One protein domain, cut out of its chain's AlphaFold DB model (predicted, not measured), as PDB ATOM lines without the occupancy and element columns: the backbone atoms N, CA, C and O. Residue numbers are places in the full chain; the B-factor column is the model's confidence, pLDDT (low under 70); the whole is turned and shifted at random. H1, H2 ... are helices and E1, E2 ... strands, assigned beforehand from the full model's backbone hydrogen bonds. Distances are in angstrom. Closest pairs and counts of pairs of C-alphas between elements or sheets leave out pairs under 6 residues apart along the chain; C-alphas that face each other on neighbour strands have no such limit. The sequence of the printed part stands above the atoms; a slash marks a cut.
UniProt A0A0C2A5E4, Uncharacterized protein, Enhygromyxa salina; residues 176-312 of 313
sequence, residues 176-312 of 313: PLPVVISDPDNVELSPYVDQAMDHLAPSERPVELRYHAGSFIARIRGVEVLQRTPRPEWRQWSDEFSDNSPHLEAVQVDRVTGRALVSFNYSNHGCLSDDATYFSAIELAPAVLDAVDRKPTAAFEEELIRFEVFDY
ATOM      1  N   PRO A 176     123.145  72.389  14.148       95.06
ATOM      2  CA  PRO A 176     122.813  71.110  14.767       95.06
ATOM      3  C   PRO A 176     122.705  71.251  16.290       95.06
ATOM      4  O   PRO A 176     123.607  71.788  16.937       95.06
ATOM      5  N   LEU A 177     121.608  70.763  16.867       94.94
ATOM      6  CA  LEU A 177     121.410  70.755  18.310       94.94
ATOM      7  C   LEU A 177     122.135  69.531  18.908       94.94
ATOM      8  O   LEU A 177     121.797  68.408  18.537       94.94
ATOM      9  N   PRO A 178     123.111  69.700  19.823       94.50
ATOM     10  CA  PRO A 178     123.850  68.575  20.395       94.50
ATOM     11  C   PRO A 178     123.004  67.853  21.450       94.50
ATOM     12  O   PRO A 178     123.012  68.191  22.633       94.50
ATOM     13  N   VAL A 179     122.244  66.861  20.996       95.19
ATOM     14  CA  VAL A 179     121.320  66.035  21.786       95.19
ATOM     15  C   VAL A 179     121.485  64.570  21.424       95.19
ATOM     16  O   VAL A 179     121.965  64.235  20.344       95.19
ATOM     17  N   VAL A 180     121.033  63.693  22.314       94.56
ATOM     18  CA  VAL A 180     120.867  62.274  21.998       94.56
ATOM     19  C   VAL A 180     119.469  62.079  21.446       94.56
ATOM     20  O   VAL A 180     118.489  62.433  22.099       94.56
ATOM     21  N   ILE A 181     119.361  61.515  20.252       92.62
ATOM     22  CA  ILE A 181     118.074  61.111  19.706       92.62
ATOM     23  C   ILE A 181     117.852  59.653  20.076       92.62
ATOM     24  O   ILE A 181     118.699  58.804  19.808       92.62
ATOM     25  N   SER A 182     116.733  59.382  20.741       89.50
ATOM     26  CA  SER A 182     116.342  58.027  21.087       89.50
ATOM     27  C   SER A 182     115.057  57.634  20.395       89.50
ATOM     28  O   SER A 182     114.126  58.423  20.204       89.50
ATOM     29  N   ASP A 183     115.025  56.355  20.076       84.75
ATOM     30  CA  ASP A 183     113.933  55.731  19.383       84.75
ATOM     31  C   ASP A 183     113.512  54.485  20.159       84.75
ATOM     32  O   ASP A 183     114.204  53.466  20.130       84.75
ATOM     33  N   PRO A 184     112.425  54.573  20.941       71.94
ATOM     34  CA  PRO A 184     111.999  53.461  21.775       71.94
ATOM     35  C   PRO A 184     111.487  52.271  20.956       71.94
ATOM     36  O   PRO A 184     111.419  51.174  21.509       71.94
ATOM     37  N   ASP A 185     111.120  52.484  19.689       73.25
ATOM     38  CA  ASP A 185     110.517  51.462  18.838       73.25
ATOM     39  C   ASP A 185     111.581  50.773  17.942       73.25
ATOM     40  O   ASP A 185     111.373  49.635  17.513       73.25
ATOM     41  N   ASN A 186     112.770  51.374  17.754       73.19
ATOM     42  CA  ASN A 186     113.890  50.771  17.014       73.19
ATOM     43  C   ASN A 186     114.655  49.727  17.844       73.19
ATOM     44  O   ASN A 186     115.527  50.037  18.655       73.19
ATOM     45  N   VAL A 187     114.360  48.453  17.599       68.44
ATOM     46  CA  VAL A 187     114.933  47.318  18.342       68.44
ATOM     47  C   VAL A 187     116.430  47.074  18.110       68.44
ATOM     48  O   VAL A 187     117.042  46.365  18.910       68.44
ATOM     49  N   GLU A 188     117.029  47.625  17.050       68.06
ATOM     50  CA  GLU A 188     118.428  47.352  16.690       68.06
ATOM     51  C   GLU A 188     119.407  48.305  17.384       68.06
ATOM     52  O   GLU A 188     120.412  47.858  17.942       68.06
ATOM     53  N   LEU A 189     119.106  49.608  17.395       63.78
ATOM     54  CA  LEU A 189     119.991  50.637  17.960       63.78
ATOM     55  C   LEU A 189     119.642  51.020  19.403       63.78
ATOM     56  O   LEU A 189     120.530  51.395  20.176       63.78
ATOM     57  N   SER A 190     118.369  50.890  19.793       71.38
ATOM     58  CA  SER A 190     117.883  51.279  21.122       71.38
ATOM     59  C   SER A 190     118.669  50.653  22.287       71.38
ATOM     60  O   SER A 190     119.035  51.394  23.203       71.38
ATOM     61  N   PRO A 191     119.066  49.359  22.261       76.25
ATOM     62  CA  PRO A 191     119.777  48.757  23.388       76.25
ATOM     63  C   PRO A 191     121.124  49.412  23.719       76.25
ATOM     64  O   PRO A 191     121.490  49.447  24.894       76.25
ATOM     65  N   TYR A 192     121.866  49.917  22.729       78.62
ATOM     66  CA  TYR A 192     123.178  50.538  22.959       78.62
ATOM     67  C   TYR A 192     123.041  51.956  23.506       78.62
ATOM     68  O   TYR A 192     123.701  52.312  24.483       78.62
ATOM     69  N   VAL A 193     122.137  52.747  22.919       83.25
ATOM     70  CA  VAL A 193     121.823  54.102  23.394       83.25
ATOM     71  C   VAL A 193     121.278  54.049  24.821       83.25
ATOM     72  O   VAL A 193     121.694  54.835  25.674       83.25
ATOM     73  N   ASP A 194     120.396  53.090  25.102       84.44
ATOM     74  CA  ASP A 194     119.819  52.893  26.426       84.44
ATOM     75  C   ASP A 194     120.881  52.516  27.464       84.44
ATOM     76  O   ASP A 194     120.951  53.153  28.517       84.44
ATOM     77  N   GLN A 195     121.756  51.555  27.152       84.69
ATOM     78  CA  GLN A 195     122.846  51.148  28.046       84.69
ATOM     79  C   GLN A 195     123.842  52.283  28.314       84.69
ATOM     80  O   GLN A 195     124.198  52.523  29.471       84.69
ATOM     81  N   ALA A 196     124.247  53.019  27.275       86.00
ATOM     82  CA  ALA A 196     125.137  54.169  27.413       86.00
ATOM     83  C   ALA A 196     124.518  55.265  28.294       86.00
ATOM     84  O   ALA A 196     125.165  55.763  29.217       86.00
ATOM     85  N   MET A 197     123.239  55.594  28.085       87.31
ATOM     86  CA  MET A 197     122.525  56.564  28.924       87.31
ATOM     87  C   MET A 197     122.362  56.092  30.376       87.31
ATOM     88  O   MET A 197     122.443  56.908  31.301       87.31
ATOM     89  N   ASP A 198     122.132  54.797  30.592       87.81
ATOM     90  CA  ASP A 198     121.926  54.232  31.926       87.81
ATOM     91  C   ASP A 198     123.224  54.149  32.741       87.81
ATOM     92  O   ASP A 198     123.174  54.264  33.970       87.81
ATOM     93  N   HIS A 199     124.377  54.038  32.074       89.69
ATOM     94  CA  HIS A 199     125.701  54.083  32.701       89.69
ATOM     95  C   HIS A 199     126.113  55.479  33.180       89.69
ATOM     96  O   HIS A 199     126.883  55.596  34.137       89.69
ATOM     97  N   LEU A 200     125.584  56.538  32.565       89.88
ATOM     98  CA  LEU A 200     125.833  57.907  33.004       89.88
ATOM     99  C   LEU A 200     125.059  58.226  34.286       89.88
ATOM    100  O   LEU A 200     123.863  57.917  34.415       89.88
ATOM    101  N   ALA A 201     125.712  58.932  35.216       91.06
ATOM    102  CA  ALA A 201     125.021  59.464  36.381       91.06
ATOM    103  C   ALA A 201     123.917  60.445  35.931       91.06
ATOM    104  O   ALA A 201     124.106  61.173  34.954       91.06
ATOM    105  N   PRO A 202     122.781  60.559  36.647       90.88
ATOM    106  CA  PRO A 202     121.692  61.458  36.247       90.88
ATOM    107  C   PRO A 202     122.124  62.920  36.008       90.88
ATOM    108  O   PRO A 202     121.586  63.618  35.148       90.88
ATOM    109  N   SER A 203     123.143  63.390  36.734       89.19
ATOM    110  CA  SER A 203     123.738  64.720  36.557       89.19
ATOM    111  C   SER A 203     124.529  64.892  35.256       89.19
ATOM    112  O   SER A 203     124.667  66.025  34.808       89.19
ATOM    113  N   GLU A 204     124.988  63.813  34.630       91.50
ATOM    114  CA  GLU A 204     125.845  63.809  33.432       91.50
ATOM    115  C   GLU A 204     125.071  63.490  32.147       91.50
ATOM    116  O   GLU A 204     125.573  63.719  31.053       91.50
ATOM    117  N   ARG A 205     123.838  62.987  32.269       93.62
ATOM    118  CA  ARG A 205     123.014  62.606  31.117       93.62
ATOM    119  C   ARG A 205     122.693  63.815  30.231       93.62
ATOM    120  O   ARG A 205     122.145  64.787  30.762       93.62
ATOM    121  N   PRO A 206     122.968  63.749  28.916       96.25
ATOM    122  CA  PRO A 206     122.604  64.805  27.981       96.25
ATOM    123  C   PRO A 206     121.083  64.910  27.828       96.25
ATOM    124  O   PRO A 206     120.314  64.071  28.312       96.25
ATOM    125  N   VAL A 207     120.651  65.958  27.130       97.00
ATOM    126  CA  VAL A 207     119.262  66.067  26.687       97.00
ATOM    127  C   VAL A 207     118.983  64.985  25.646       97.00
ATOM    128  O   VAL A 207     119.713  64.827  24.670       97.00
ATOM    129  N   GLU A 208     117.906  64.250  25.882       96.31
ATOM    130  CA  GLU A 208     117.365  63.211  25.021       96.31
ATOM    131  C   GLU A 208     116.125  63.752  24.303       96.31
ATOM    132  O   GLU A 208     115.189  64.242  24.951       96.31
ATOM    133  N   LEU A 209     116.107  63.636  22.978       96.50
ATOM    134  CA  LEU A 209     114.943  63.894  22.143       96.50
ATOM    135  C   LEU A 209     114.332  62.579  21.684       96.50
ATOM    136  O   LEU A 209     115.041  61.682  21.242       96.50
ATOM    137  N   ARG A 210     113.006  62.488  21.751       94.75
ATOM    138  CA  ARG A 210     112.268  61.345  21.214       94.75
ATOM    139  C   ARG A 210     110.871  61.730  20.783       94.75
ATOM    140  O   ARG A 210     110.275  62.668  21.326       94.75
ATOM    141  N   TYR A 211     110.308  60.934  19.888       94.44
ATOM    142  CA  TYR A 211     108.880  60.938  19.639       94.44
ATOM    143  C   TYR A 211     108.214  59.798  20.406       94.44
ATOM    144  O   TYR A 211     108.651  58.654  20.354       94.44
ATOM    145  N   HIS A 212     107.156  60.093  21.160       92.81
ATOM    146  CA  HIS A 212     106.395  59.048  21.836       92.81
ATOM    147  C   HIS A 212     104.948  59.469  22.063       92.81
ATOM    148  O   HIS A 212     104.673  60.596  22.478       92.81
ATOM    149  N   ALA A 213     104.021  58.536  21.834       90.69
ATOM    150  CA  ALA A 213     102.596  58.718  22.105       90.69
ATOM    151  C   ALA A 213     101.994  60.005  21.494       90.69
ATOM    152  O   ALA A 213     101.172  60.668  22.122       90.69
ATOM    153  N   GLY A 214     102.397  60.371  20.272       93.19
ATOM    154  CA  GLY A 214     101.849  61.552  19.600       93.19
ATOM    155  C   GLY A 214     102.527  62.867  19.988       93.19
ATOM    156  O   GLY A 214     101.909  63.920  19.860       93.19
ATOM    157  N   SER A 215     103.729  62.835  20.569       96.12
ATOM    158  CA  SER A 215     104.396  64.026  21.104       96.12
ATOM    159  C   SER A 215     105.899  63.995  20.857       96.12
ATOM    160  O   SER A 215     106.543  62.972  21.087       96.12
ATOM    161  N   PHE A 216     106.449  65.149  20.485       96.94
ATOM    162  CA  PHE A 216     107.876  65.439  20.579       96.94
ATOM    163  C   PHE A 216     108.231  65.715  22.043       96.94
ATOM    164  O   PHE A 216     107.572  66.526  22.707       96.94
ATOM    165  N   ILE A 217     109.239  65.023  22.568       97.69
ATOM    166  CA  ILE A 217     109.641  65.103  23.972       97.69
ATOM    167  C   ILE A 217     111.134  65.399  24.041       97.69
ATOM    168  O   ILE A 217     111.934  64.598  23.566       97.69
ATOM    169  N   ALA A 218     111.488  66.494  24.713       97.94
ATOM    170  CA  ALA A 218     112.846  66.759  25.170       97.94
ATOM    171  C   ALA A 218     112.921  66.502  26.679       97.94
ATOM    172  O   ALA A 218     112.096  67.012  27.449       97.94
ATOM    173  N   ARG A 219     113.880  65.691  27.122       96.81
ATOM    174  CA  ARG A 219     114.004  65.288  28.529       96.81
ATOM    175  C   ARG A 219     115.449  65.036  28.930       96.81
ATOM    176  O   ARG A 219     116.303  64.833  28.081       96.81
ATOM    177  N   ILE A 220     115.694  64.951  30.230       96.12
ATOM    178  CA  ILE A 220     116.889  64.310  30.782       96.12
ATOM    179  C   ILE A 220     116.423  62.982  31.376       96.12
ATOM    180  O   ILE A 220     115.607  62.954  32.304       96.12
ATOM    181  N   ARG A 221     116.891  61.865  30.809       92.94
ATOM    182  CA  ARG A 221     116.406  60.521  31.152       92.94
ATOM    183  C   ARG A 221     116.476  60.251  32.657       92.94
ATOM    184  O   ARG A 221     117.550  60.310  33.255       92.94
ATOM    185  N   GLY A 222     115.337  59.886  33.251       92.06
ATOM    186  CA  GLY A 222     115.223  59.563  34.679       92.06
ATOM    187  C   GLY A 222     115.359  60.763  35.622       92.06
ATOM    188  O   GLY A 222     115.500  60.554  36.821       92.06
ATOM    189  N   VAL A 223     115.342  61.992  35.092       95.12
ATOM    190  CA  VAL A 223     115.451  63.232  35.874       95.12
ATOM    191  C   VAL A 223     114.216  64.097  35.673       95.12
ATOM    192  O   VAL A 223     113.443  64.280  36.605       95.12
ATOM    193  N   GLU A 224     114.002  64.613  34.461       96.75
ATOM    194  CA  GLU A 224     112.921  65.564  34.192       96.75
ATOM    195  C   GLU A 224     112.531  65.605  32.711       96.75
ATOM    196  O   GLU A 224     113.322  65.257  31.830       96.75
ATOM    197  N   VAL A 225     111.308  66.061  32.430       97.94
ATOM    198  CA  VAL A 225     110.845  66.392  31.076       97.94
ATOM    199  C   VAL A 225     110.916  67.903  30.905       97.94
ATOM    200  O   VAL A 225     110.195  68.632  31.577       97.94
ATOM    201  N   LEU A 226     111.763  68.353  29.981       98.12
ATOM    202  CA  LEU A 226     112.016  69.771  29.715       98.12
ATOM    203  C   LEU A 226     110.947  70.367  28.794       98.12
ATOM    204  O   LEU A 226     110.548  71.517  28.947       98.12
ATOM    205  N   GLN A 227     110.474  69.569  27.835       98.38
ATOM    206  CA  GLN A 227     109.426  69.957  26.901       98.38
ATOM    207  C   GLN A 227     108.637  68.736  26.439       98.38
ATOM    208  O   GLN A 227     109.193  67.670  26.169       98.38
ATOM    209  N   ARG A 228     107.326  68.926  26.288       98.12
ATOM    210  CA  ARG A 228     106.441  68.004  25.581       98.12
ATOM    211  C   ARG A 228     105.542  68.804  24.646       98.12
ATOM    212  O   ARG A 228     104.677  69.539  25.111       98.12
ATOM    213  N   THR A 229     105.724  68.621  23.344       96.94
ATOM    214  CA  THR A 229     104.927  69.287  22.309       96.94
ATOM    215  C   THR A 229     104.055  68.252  21.604       96.94
ATOM    216  O   THR A 229     104.604  67.327  20.997       96.94
ATOM    217  N   PRO A 230     102.715  68.366  21.679       96.25
ATOM    218  CA  PRO A 230     101.816  67.513  20.912       96.25
ATOM    219  C   PRO A 230     102.116  67.629  19.417       96.25
ATOM    220  O   PRO A 230     102.156  68.731  18.880       96.25
ATOM    221  N   ARG A 231     102.335  66.479  18.780       95.06
ATOM    222  CA  ARG A 231     102.577  66.312  17.342       95.06
ATOM    223  C   ARG A 231     101.846  65.069  16.814       95.06
ATOM    224  O   ARG A 231     102.484  64.152  16.285       95.06
ATOM    225  N   PRO A 232     100.524  64.939  17.041       93.81
ATOM    226  CA  PRO A 232      99.768  63.772  16.587       93.81
ATOM    227  C   PRO A 232      99.775  63.624  15.061       93.81
ATOM    228  O   PRO A 232      99.655  62.509  14.564       93.81
ATOM    229  N   GLU A 233      99.940  64.729  14.334       91.56
ATOM    230  CA  GLU A 233     100.029  64.783  12.877       91.56
ATOM    231  C   GLU A 233     101.300  64.139  12.319       91.56
ATOM    232  O   GLU A 233     101.316  63.769  11.152       91.56
ATOM    233  N   TRP A 234     102.342  63.948  13.139       91.94
ATOM    234  CA  TRP A 234     103.535  63.204  12.725       91.94
ATOM    235  C   TRP A 234     103.318  61.688  12.717       91.94
ATOM    236  O   TRP A 234     104.249  60.950  12.433       91.94
ATOM    237  N   ARG A 235     102.132  61.175  13.044       89.38
ATOM    238  CA  ARG A 235     101.839  59.754  12.817       89.38
ATOM    239  C   ARG A 235     101.373  59.559  11.389       89.38
ATOM    240  O   ARG A 235     100.415  60.210  10.969       89.38
ATOM    241  N   GLN A 236     101.997  58.628  10.677       80.12
ATOM    242  CA  GLN A 236     101.460  58.185   9.401       80.12
ATOM    243  C   GLN A 236     100.297  57.213   9.596       80.12
ATOM    244  O   GLN A 236     100.083  56.630  10.662       80.12
ATOM    245  N   TRP A 237      99.488  57.105   8.547       67.25
ATOM    246  CA  TRP A 237      98.501  56.042   8.429       67.25
ATOM    247  C   TRP A 237      99.251  54.767   8.060       67.25
ATOM    248  O   TRP A 237     100.216  54.856   7.316       67.25
ATOM    249  N   SER A 238      98.791  53.617   8.556       62.62
ATOM    250  CA  SER A 238      99.471  52.330   8.388       62.62
ATOM    251  C   SER A 238      99.830  52.036   6.938       62.62
ATOM    252  O   SER A 238      98.987  51.560   6.172       62.62
ATOM    253  N   ASP A 239     101.082  52.295   6.596       68.56
ATOM    254  CA  ASP A 239     101.787  51.551   5.576       68.56
ATOM    255  C   ASP A 239     102.169  50.202   6.196       68.56
ATOM    256  O   ASP A 239     102.571  50.122   7.356       68.56
ATOM    257  N   GLU A 240     101.956  49.116   5.460       74.31
ATOM    258  CA  GLU A 240     102.297  47.775   5.940       74.31
ATOM    259  C   GLU A 240     103.810  47.524   5.932       74.31
ATOM    260  O   GLU A 240     104.270  46.556   6.544       74.31
ATOM    261  N   PHE A 241     104.570  48.397   5.264       80.25
ATOM    262  CA  PHE A 241     106.012  48.278   5.104       80.25
ATOM    263  C   PHE A 241     106.828  49.277   5.922       80.25
ATOM    264  O   PHE A 241     108.029  49.062   6.038       80.25
ATOM    265  N   SER A 242     106.197  50.291   6.520       83.00
ATOM    266  CA  SER A 242     106.865  51.380   7.247       83.00
ATOM    267  C   SER A 242     106.337  51.498   8.676       83.00
ATOM    268  O   SER A 242     105.233  51.040   8.993       83.00
ATOM    269  N   ASP A 243     107.112  52.122   9.560       84.25
ATOM    270  CA  ASP A 243     106.671  52.351  10.931       84.25
ATOM    271  C   ASP A 243     105.608  53.454  11.004       84.25
ATOM    272  O   ASP A 243     105.586  54.424  10.254       84.25
ATOM    273  N   ASN A 244     104.670  53.310  11.940       85.56
ATOM    274  CA  ASN A 244     103.631  54.326  12.163       85.56
ATOM    275  C   ASN A 244     104.126  55.480  13.047       85.56
ATOM    276  O   ASN A 244     103.548  56.575  13.053       85.56
ATOM    277  N   SER A 245     105.142  55.195  13.863       88.00
ATOM    278  CA  SER A 245     105.834  56.162  14.704       88.00
ATOM    279  C   SER A 245     106.993  56.751  13.899       88.00
ATOM    280  O   SER A 245     107.767  55.981  13.351       88.00
ATOM    281  N   PRO A 246     107.142  58.082  13.830       90.62
ATOM    282  CA  PRO A 246     108.300  58.695  13.201       90.62
ATOM    283  C   PRO A 246     109.566  58.454  14.030       90.62
ATOM    284  O   PRO A 246     109.565  58.659  15.252       90.62
ATOM    285  N   HIS A 247     110.655  58.134  13.343       90.25
ATOM    286  CA  HIS A 247     112.002  58.069  13.894       90.25
ATOM    287  C   HIS A 247     112.664  59.429  13.698       90.25
ATOM    288  O   HIS A 247     112.809  59.904  12.573       90.25
ATOM    289  N   LEU A 248     113.018  60.104  14.793       93.12
ATOM    290  CA  LEU A 248     113.726  61.381  14.696       93.12
ATOM    291  C   LEU A 248     115.144  61.127  14.163       93.12
ATOM    292  O   LEU A 248     115.798  60.183  14.594       93.12
ATOM    293  N   GLU A 249     115.634  61.984  13.272       91.12
ATOM    294  CA  GLU A 249     116.979  61.852  12.690       91.12
ATOM    295  C   GLU A 249     117.909  62.975  13.146       91.12
ATOM    296  O   GLU A 249     119.048  62.733  13.541       91.12
ATOM    297  N   ALA A 250     117.431  64.219  13.096       94.50
ATOM    298  CA  ALA A 250     118.203  65.388  13.486       94.50
ATOM    299  C   ALA A 250     117.296  66.532  13.942       94.50
ATOM    300  O   ALA A 250     116.127  66.641  13.563       94.50
ATOM    301  N   VAL A 251     117.866  67.428  14.746       96.69
ATOM    302  CA  VAL A 251     117.254  68.713  15.087       96.69
ATOM    303  C   VAL A 251     118.271  69.816  14.853       96.69
ATOM    304  O   VAL A 251     119.395  69.749  15.349       96.69
ATOM    305  N   GLN A 252     117.874  70.832  14.097       97.50
ATOM    306  CA  GLN A 252     118.690  72.008  13.811       97.50
ATOM    307  C   GLN A 252     117.957  73.247  14.316       97.50
ATOM    308  O   GLN A 252     116.760  73.386  14.085       97.50
ATOM    309  N   VAL A 253     118.642  74.138  15.026       97.25
ATOM    310  CA  VAL A 253     118.032  75.218  15.809       97.25
ATOM    311  C   VAL A 253     118.640  76.580  15.482       97.25
ATOM    312  O   VAL A 253     119.837  76.703  15.233       97.25
ATOM    313  N   ASP A 254     117.812  77.621  15.536       96.25
ATOM    314  CA  ASP A 254     118.250  79.004  15.692       96.25
ATOM    315  C   ASP A 254     118.232  79.344  17.179       96.25
ATOM    316  O   ASP A 254     117.173  79.563  17.768       96.25
ATOM    317  N   ARG A 255     119.408  79.379  17.809       92.06
ATOM    318  CA  ARG A 255     119.534  79.608  19.260       92.06
ATOM    319  C   ARG A 255     118.966  80.953  19.718       92.06
ATOM    320  O   ARG A 255     118.585  81.072  20.875       92.06
ATOM    321  N   VAL A 256     118.884  81.934  18.817       92.00
ATOM    322  CA  VAL A 256     118.330  83.265  19.105       92.00
ATOM    323  C   VAL A 256     116.816  83.201  19.302       92.00
ATOM    324  O   VAL A 256     116.291  83.778  20.250       92.00
ATOM    325  N   THR A 257     116.099  82.509  18.413       94.50
ATOM    326  CA  THR A 257     114.631  82.427  18.483       94.50
ATOM    327  C   THR A 257     114.102  81.155  19.141       94.50
ATOM    328  O   THR A 257     112.909  81.074  19.413       94.50
ATOM    329  N   GLY A 258     114.951  80.149  19.365       95.94
ATOM    330  CA  GLY A 258     114.544  78.818  19.824       95.94
ATOM    331  C   GLY A 258     113.763  78.015  18.781       95.94
ATOM    332  O   GLY A 258     113.280  76.922  19.073       95.94
ATOM    333  N   ARG A 259     113.635  78.525  17.554       97.31
ATOM    334  CA  ARG A 259     112.952  77.841  16.455       97.31
ATOM    335  C   ARG A 259     113.851  76.758  15.893       97.31
ATOM    336  O   ARG A 259     115.037  76.987  15.663       97.31
ATOM    337  N   ALA A 260     113.283  75.584  15.677       97.56
ATOM    338  CA  ALA A 260     114.020  74.418  15.237       97.56
ATOM    339  C   ALA A 260     113.321  73.707  14.082       97.56
ATOM    340  O   ALA A 260     112.093  73.648  14.016       97.56
ATOM    341  N   LEU A 261     114.133  73.138  13.200       97.56
ATOM    342  CA  LEU A 261     113.746  72.181  12.184       97.56
ATOM    343  C   LEU A 261     114.047  70.779  12.715       97.56
ATOM    344  O   LEU A 261     115.187  70.481  13.071       97.56
ATOM    345  N   VAL A 262     113.029  69.931  12.772       97.00
ATOM    346  CA  VAL A 262     113.150  68.515  13.121       97.00
ATOM    347  C   VAL A 262     113.047  67.710  11.838       97.00
ATOM    348  O   VAL A 262     112.060  67.870  11.116       97.00
ATOM    349  N   SER A 263     114.036  66.862  11.566       94.69
ATOM    350  CA  SER A 263     113.955  65.846  10.519       94.69
ATOM    351  C   SER A 263     113.615  64.487  11.122       94.69
ATOM    352  O   SER A 263     114.057  64.150  12.226       94.69
ATOM    353  N   PHE A 264     112.779  63.730  10.425       92.75
ATOM    354  CA  PHE A 264     112.340  62.404  10.846       92.75
ATOM    355  C   PHE A 264     111.959  61.555   9.638       92.75
ATOM    356  O   PHE A 264     111.599  62.098   8.598       92.75
ATOM    357  N   ASN A 265     111.993  60.237   9.778       89.38
ATOM    358  CA  ASN A 265     111.543  59.291   8.758       89.38
ATOM    359  C   ASN A 265     110.575  58.266   9.375       89.38
ATOM    360  O   ASN A 265     110.240  58.359  10.558       89.38
ATOM    361  N   TYR A 266     110.112  57.313   8.572       87.56
ATOM    362  CA  TYR A 266     109.279  56.188   9.017       87.56
ATOM    363  C   TYR A 266     109.920  54.844   8.645       87.56
ATOM    364  O   TYR A 266     109.238  53.823   8.535       87.56
ATOM    365  N   SER A 267     111.237  54.864   8.424       82.75
ATOM    366  CA  SER A 267     112.008  53.705   8.013       82.75
ATOM    367  C   SER A 267     112.075  52.675   9.129       82.75
ATOM    368  O   SER A 267     112.679  52.932  10.165       82.75
ATOM    369  N   ASN A 268     111.570  51.470   8.882       75.50
ATOM    370  CA  ASN A 268     111.886  50.308   9.717       75.50
ATOM    371  C   ASN A 268     113.105  49.524   9.196       75.50
ATOM    372  O   ASN A 268     113.314  48.371   9.580       75.50
ATOM    373  N   HIS A 269     113.875  50.127   8.281       72.25
ATOM    374  CA  HIS A 269     115.009  49.528   7.569       72.25
ATOM    375  C   HIS A 269     114.664  48.298   6.704       72.25
ATOM    376  O   HIS A 269     115.550  47.565   6.254       72.25
ATOM    377  N   GLY A 270     113.379  48.057   6.435       70.25
ATOM    378  CA  GLY A 270     112.914  47.069   5.470       70.25
ATOM    379  C   GLY A 270     113.033  47.568   4.029       70.25
ATOM    380  O   GLY A 270     112.832  48.741   3.749       70.25
ATOM    381  N   CYS A 271     113.277  46.664   3.073       69.12
ATOM    382  CA  CYS A 271     113.469  47.020   1.655       69.12
ATOM    383  C   CYS A 271     112.269  47.704   0.965       69.12
ATOM    384  O   CYS A 271     112.389  48.090  -0.192       69.12
ATOM    385  N   LEU A 272     111.099  47.743   1.605       74.81
ATOM    386  CA  LEU A 272     109.878  48.381   1.093       74.81
ATOM    387  C   LEU A 272     109.429  49.549   1.983       74.81
ATOM    388  O   LEU A 272     108.315  50.039   1.817       74.81
ATOM    389  N   SER A 273     110.253  49.917   2.966       74.00
ATOM    390  CA  SER A 273     109.956  50.984   3.907       74.00
ATOM    391  C   SER A 273     110.229  52.339   3.272       74.00
ATOM    392  O   SER A 273     111.162  52.502   2.487       74.00
ATOM    393  N   ASP A 274     109.424  53.320   3.657       68.94
ATOM    394  CA  ASP A 274     109.619  54.705   3.269       68.94
ATOM    395  C   ASP A 274     110.814  55.314   4.020       68.94
ATOM    396  O   ASP A 274     110.727  55.677   5.198       68.94
ATOM    397  N   ASP A 275     111.936  55.428   3.311       73.81
ATOM    398  CA  ASP A 275     113.161  56.081   3.782       73.81
ATOM    399  C   ASP A 275     113.139  57.604   3.537       73.81
ATOM    400  O   ASP A 275     114.166  58.280   3.659       73.81
ATOM    401  N   ALA A 276     111.987  58.185   3.177       80.19
ATOM    402  CA  ALA A 276     111.871  59.622   2.992       80.19
ATOM    403  C   ALA A 276     112.116  60.390   4.294       80.19
ATOM    404  O   ALA A 276     111.496  60.144   5.332       80.19
ATOM    405  N   THR A 277     112.951  61.423   4.200       86.06
ATOM    406  CA  THR A 277     113.094  62.407   5.268       86.06
ATOM    407  C   THR A 277     111.964  63.431   5.203       86.06
ATOM    408  O   THR A 277     111.826  64.222   4.263       86.06
ATOM    409  N   TYR A 278     111.179  63.467   6.267       90.12
ATOM    410  CA  TYR A 278     110.182  64.478   6.558       90.12
ATOM    411  C   TYR A 278     110.768  65.562   7.452       90.12
ATOM    412  O   TYR A 278     111.771  65.377   8.138       90.12
ATOM    413  N   PHE A 279     110.112  66.717   7.450       93.56
ATOM    414  CA  PHE A 279     110.557  67.888   8.184       93.56
ATOM    415  C   PHE A 279     109.379  68.552   8.884       93.56
ATOM    416  O   PHE A 279     108.285  68.636   8.327       93.56
ATOM    417  N   SER A 280     109.614  69.072  10.084       94.75
ATOM    418  CA  SER A 280     108.646  69.903  10.792       94.75
ATOM    419  C   SER A 280     109.348  70.999  11.580       94.75
ATOM    420  O   SER A 280     110.398  70.775  12.181       94.75
ATOM    421  N   ALA A 281     108.754  72.189  11.588       95.69
ATOM    422  CA  ALA A 281     109.230  73.304  12.390       95.69
ATOM    423  C   ALA A 281     108.548  73.321  13.763       95.69
ATOM    424  O   ALA A 281     107.321  73.202  13.882       95.69
ATOM    425  N   ILE A 282     109.348  73.475  14.815       95.81
ATOM    426  CA  ILE A 282     108.894  73.552  16.203       95.81
ATOM    427  C   ILE A 282     109.560  74.731  16.918       95.81
ATOM    428  O   ILE A 282     110.588  75.239  16.480       95.81
ATOM    429  N   GLU A 283     108.994  75.144  18.047       96.44
ATOM    430  CA  GLU A 283     109.659  76.040  18.994       96.44
ATOM    431  C   GLU A 283     110.168  75.213  20.179       96.44
ATOM    432  O   GLU A 283     109.424  74.409  20.756       96.44
ATOM    433  N   LEU A 284     111.447  75.367  20.511       97.31
ATOM    434  CA  LEU A 284     112.067  74.753  21.674       97.31
ATOM    435  C   LEU A 284     111.923  75.670  22.885       97.31
ATOM    436  O   LEU A 284     112.179  76.871  22.820       97.31
ATOM    437  N   ALA A 285     111.548  75.086  24.019       97.06
ATOM    438  CA  ALA A 285     111.489  75.800  25.278       97.06
ATOM    439  C   ALA A 285     112.904  76.239  25.696       97.06
ATOM    440  O   ALA A 285     113.846  75.452  25.556       97.06
ATOM    441  N   PRO A 286     113.070  77.428  26.306       97.00
ATOM    442  CA  PRO A 286     114.374  77.892  26.788       97.00
ATOM    443  C   PRO A 286     115.081  76.883  27.705       97.00
ATOM    444  O   PRO A 286     116.285  76.688  27.598       97.00
ATOM    445  N   ALA A 287     114.319  76.152  28.530       96.94
ATOM    446  CA  ALA A 287     114.846  75.102  29.402       96.94
ATOM    447  C   ALA A 287     115.564  73.968  28.643       96.94
ATOM    448  O   ALA A 287     116.492  73.367  29.181       96.94
ATOM    449  N   VAL A 288     115.160  73.677  27.401       97.56
ATOM    450  CA  VAL A 288     115.837  72.692  26.545       97.56
ATOM    451  C   VAL A 288     117.205  73.217  26.126       97.56
ATOM    452  O   VAL A 288     118.197  72.513  26.296       97.56
ATOM    453  N   LEU A 289     117.267  74.454  25.631       96.56
ATOM    454  CA  LEU A 289     118.515  75.078  25.179       96.56
ATOM    455  C   LEU A 289     119.506  75.243  26.340       96.56
ATOM    456  O   LEU A 289     120.662  74.841  26.228       96.56
ATOM    457  N   ASP A 290     119.018  75.715  27.489       95.56
ATOM    458  CA  ASP A 290     119.808  75.843  28.715       95.56
ATOM    459  C   ASP A 290     120.388  74.498  29.174       95.56
ATOM    460  O   ASP A 290     121.526  74.427  29.647       95.56
ATOM    461  N   ALA A 291     119.604  73.419  29.082       95.44
ATOM    462  CA  ALA A 291     120.046  72.090  29.482       95.44
ATOM    463  C   ALA A 291     121.090  71.519  28.516       95.44
ATOM    464  O   ALA A 291     122.077  70.945  28.978       95.44
ATOM    465  N   VAL A 292     120.903  71.715  27.207       94.62
ATOM    466  CA  VAL A 292     121.869  71.316  26.172       94.62
ATOM    467  C   VAL A 292     123.229  71.974  26.414       94.62
ATOM    468  O   VAL A 292     124.253  71.293  26.405       94.62
ATOM    469  N   ASP A 293     123.251  73.269  26.734       92.19
ATOM    470  CA  ASP A 293     124.507  74.000  26.960       92.19
ATOM    471  C   ASP A 293     125.227  73.584  28.249       92.19
ATOM    472  O   ASP A 293     126.454  73.647  28.340       92.19
ATOM    473  N   ARG A 294     124.476  73.126  29.256       90.00
ATOM    474  CA  ARG A 294     125.040  72.619  30.517       90.00
ATOM    475  C   ARG A 294     125.509  71.171  30.424       90.00
ATOM    476  O   ARG A 294     126.343  70.767  31.234       90.00
ATOM    477  N   LYS A 295     124.942  70.386  29.505       84.56
ATOM    478  CA  LYS A 295     125.117  68.930  29.429       84.56
ATOM    479  C   LYS A 295     125.506  68.490  28.013       84.56
ATOM    480  O   LYS A 295     124.685  67.892  27.317       84.56
ATOM    481  N   PRO A 296     126.748  68.780  27.584       80.88
ATOM    482  CA  PRO A 296     127.210  68.414  26.252       80.88
ATOM    483  C   PRO A 296     127.220  66.891  26.058       80.88
ATOM    484  O   PRO A 296     127.469  66.132  26.996       80.88
ATOM    485  N   THR A 297     127.014  66.446  24.818       86.44
ATOM    486  CA  THR A 297     126.952  65.023  24.435       86.44
ATOM    487  C   THR A 297     128.281  64.283  24.550       86.44
ATOM    488  O   THR A 297     128.283  63.059  24.523       86.44
ATOM    489  N   ALA A 298     129.401  64.983  24.752       83.31
ATOM    490  CA  ALA A 298     130.740  64.389  24.783       83.31
ATOM    491  C   ALA A 298     130.871  63.203  25.762       83.31
ATOM    492  O   ALA A 298     131.439  62.176  25.411       83.31
ATOM    493  N   ALA A 299     130.303  63.309  26.970       76.12
ATOM    494  CA  ALA A 299     130.341  62.212  27.944       76.12
ATOM    495  C   ALA A 299     129.540  60.983  27.476       76.12
ATOM    496  O   ALA A 299     129.932  59.849  27.735       76.12
ATOM    497  N   PHE A 300     128.434  61.203  26.760       84.62
ATOM    498  CA  PHE A 300     127.648  60.129  26.156       84.62
ATOM    499  C   PHE A 300     128.370  59.497  24.962       84.62
ATOM    500  O   PHE A 300     128.408  58.277  24.872       84.62
ATOM    501  N   GLU A 301     128.982  60.297  24.089       84.62
ATOM    502  CA  GLU A 301     129.754  59.808  22.938       84.62
ATOM    503  C   GLU A 301     130.914  58.902  23.381       84.62
ATOM    504  O   GLU A 301     131.143  57.848  22.789       84.62
ATOM    505  N   GLU A 302     131.609  59.264  24.464       80.00
ATOM    506  CA  GLU A 302     132.661  58.427  25.049       80.00
ATOM    507  C   GLU A 302     132.141  57.073  25.552       80.00
ATOM    508  O   GLU A 302     132.823  56.060  25.372       80.00
ATOM    509  N   GLU A 303     130.960  57.030  26.178       81.31
ATOM    510  CA  GLU A 303     130.348  55.769  26.613       81.31
ATOM    511  C   GLU A 303     129.826  54.959  25.423       81.31
ATOM    512  O   GLU A 303     130.089  53.759  25.355       81.31
ATOM    513  N   LEU A 304     129.169  55.590  24.445       80.12
ATOM    514  CA  LEU A 304     128.646  54.913  23.256       80.12
ATOM    515  C   LEU A 304     129.760  54.188  22.490       80.12
ATOM    516  O   LEU A 304     129.620  53.006  22.184       80.12
ATOM    517  N   ILE A 305     130.908  54.846  22.288       78.75
ATOM    518  CA  ILE A 305     132.084  54.231  21.650       78.75
ATOM    519  C   ILE A 305     132.554  52.996  22.427       78.75
ATOM    520  O   ILE A 305     132.985  52.018  21.818       78.75
ATOM    521  N   ARG A 306     132.486  52.994  23.765       73.94
ATOM    522  CA  ARG A 306     132.842  51.793  24.538       73.94
ATOM    523  C   ARG A 306     131.892  50.649  24.205       73.94
ATOM    524  O   ARG A 306     132.361  49.551  23.931       73.94
ATOM    525  N   PHE A 307     130.588  50.889  24.184       71.62
ATOM    526  CA  PHE A 307     129.625  49.832  23.876       71.62
ATOM    527  C   PHE A 307     129.738  49.325  22.433       71.62
ATOM    528  O   PHE A 307     129.770  48.115  22.224       71.62
ATOM    529  N   GLU A 308     129.909  50.214  21.452       68.25
ATOM    530  CA  GLU A 308     130.079  49.813  20.048       68.25
ATOM    531  C   GLU A 308     131.361  49.000  19.811       68.25
ATOM    532  O   GLU A 308     131.367  48.045  19.033       68.25
ATOM    533  N   VAL A 309     132.461  49.354  20.484       61.81
ATOM    534  CA  VAL A 309     133.767  48.707  20.281       61.81
ATOM    535  C   VAL A 309     133.892  47.381  21.041       61.81
ATOM    536  O   VAL A 309     134.657  46.514  20.613       61.81
ATOM    537  N   PHE A 310     133.179  47.201  22.157       55.81
ATOM    538  CA  PHE A 310     133.337  46.018  23.013       55.81
ATOM    539  C   PHE A 310     132.305  44.900  22.787       55.81
ATOM    540  O   PHE A 310     132.558  43.794  23.266       55.81
ATOM    541  N   ASP A 311     131.234  45.131  22.014       53.19
ATOM    542  CA  ASP A 311     130.191  44.126  21.724       53.19
ATOM    543  C   ASP A 311     130.115  43.658  20.253       53.19
ATOM    544  O   ASP A 311     129.188  42.937  19.888       53.19
ATOM    545  N   TYR A 312     131.105  43.975  19.404       39.03
ATOM    546  CA  TYR A 312     131.252  43.328  18.088       39.03
ATOM    547  C   TYR A 312     132.057  42.012  18.234       39.03
ATOM    548  O   TYR A 312     133.271  42.080  18.458       39.03
TER     549      TYR A 312
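What this domain is: This is residues 176 to 312 of the 313 residues of an uncharacterized protein of Enhygromyxa salina (UniProt A0A0C2A5E4). Two small three-stranded sheets, E1 to E3 and E4 to E6, stand loosely and only partly face to face with their strands crossed, and H2 covers part of the first sheet at one end. H1 and H3 cross each other as a pair to one side of the sheets, and two long links, residues 231 to 246 and 266 to 277, loop far from the mean of the C-alphas. The printed part has 137 residues, with three named helices and six named strands in the order H1 E1 E2 E3 E4 E5 E6 H2 H3, class mixed. Both sheets, ordered E1 E2 E3 and E4 E5 E6, are antiparallel meanders, each strand the neighbour of the one before. The whole is compact, with a radius of gyration of the C-alphas of 15.1 A, and only just flat, spanning 42 by 41 by 22 A.

How they stand to each other: Residues 180 to 181 pair, parallel, with residues 208 to 209 of E1, residues 207 to 212. H1, residues 190 to 199, touches H3, residues 298 to 310, at a steep tilt of 59 degrees, opposite ways; the closest C-alphas, of Ala 196 and Leu 304, are 5.5 A apart. E1 and E2, residues 215 to 220, form a hairpin, with N 208 and O 219 2.8 A apart. E2 and E3, residues 224 to 230, form another, with N 216 and O 229 2.9 A apart. E4, residues 247 to 254, and E5, residues 259 to 265, form a hairpin, with N 254 and O 259 2.8 A apart; in the hairpin of E5 and E6, residues 278 to 283, N 278 and O 264 are 2.7 A apart. Both sheets are strongly twisted. The closest C-alphas of E1 and E4, of Arg 210 and Leu 248, are 6.7 A apart. H2, residues 286 to 294, is on the sheet E1 E2 E3 at a height of 9.4 A, slantwise to the strands, at 40 degrees to E2 on the local plane. In H1, H2 and H3 every O i to N i+4 pair is within hydrogen-bond range.

Where its parts are: H1 begins at C-alpha 190 (117.883, 51.279, 21.122). E4 is 21.9 A long, from C-alpha 247 (112.002, 58.069, 13.894), and E5 is 20.1 A. H3 is 18.6 A long and ends at C-alpha 310 (133.337, 46.018, 23.013).

The domain as a whole: The C-alphas of Thr 257 and Tyr 312 are the two farthest apart, 42.5 A. The printed part has no cut. The links E3 to E4 and E5 to E6 are long. The mean pLDDT of the printed part is 86.9; residues 187 to 189, 237 to 239, 271, 274 and 308 to 312 are under 70.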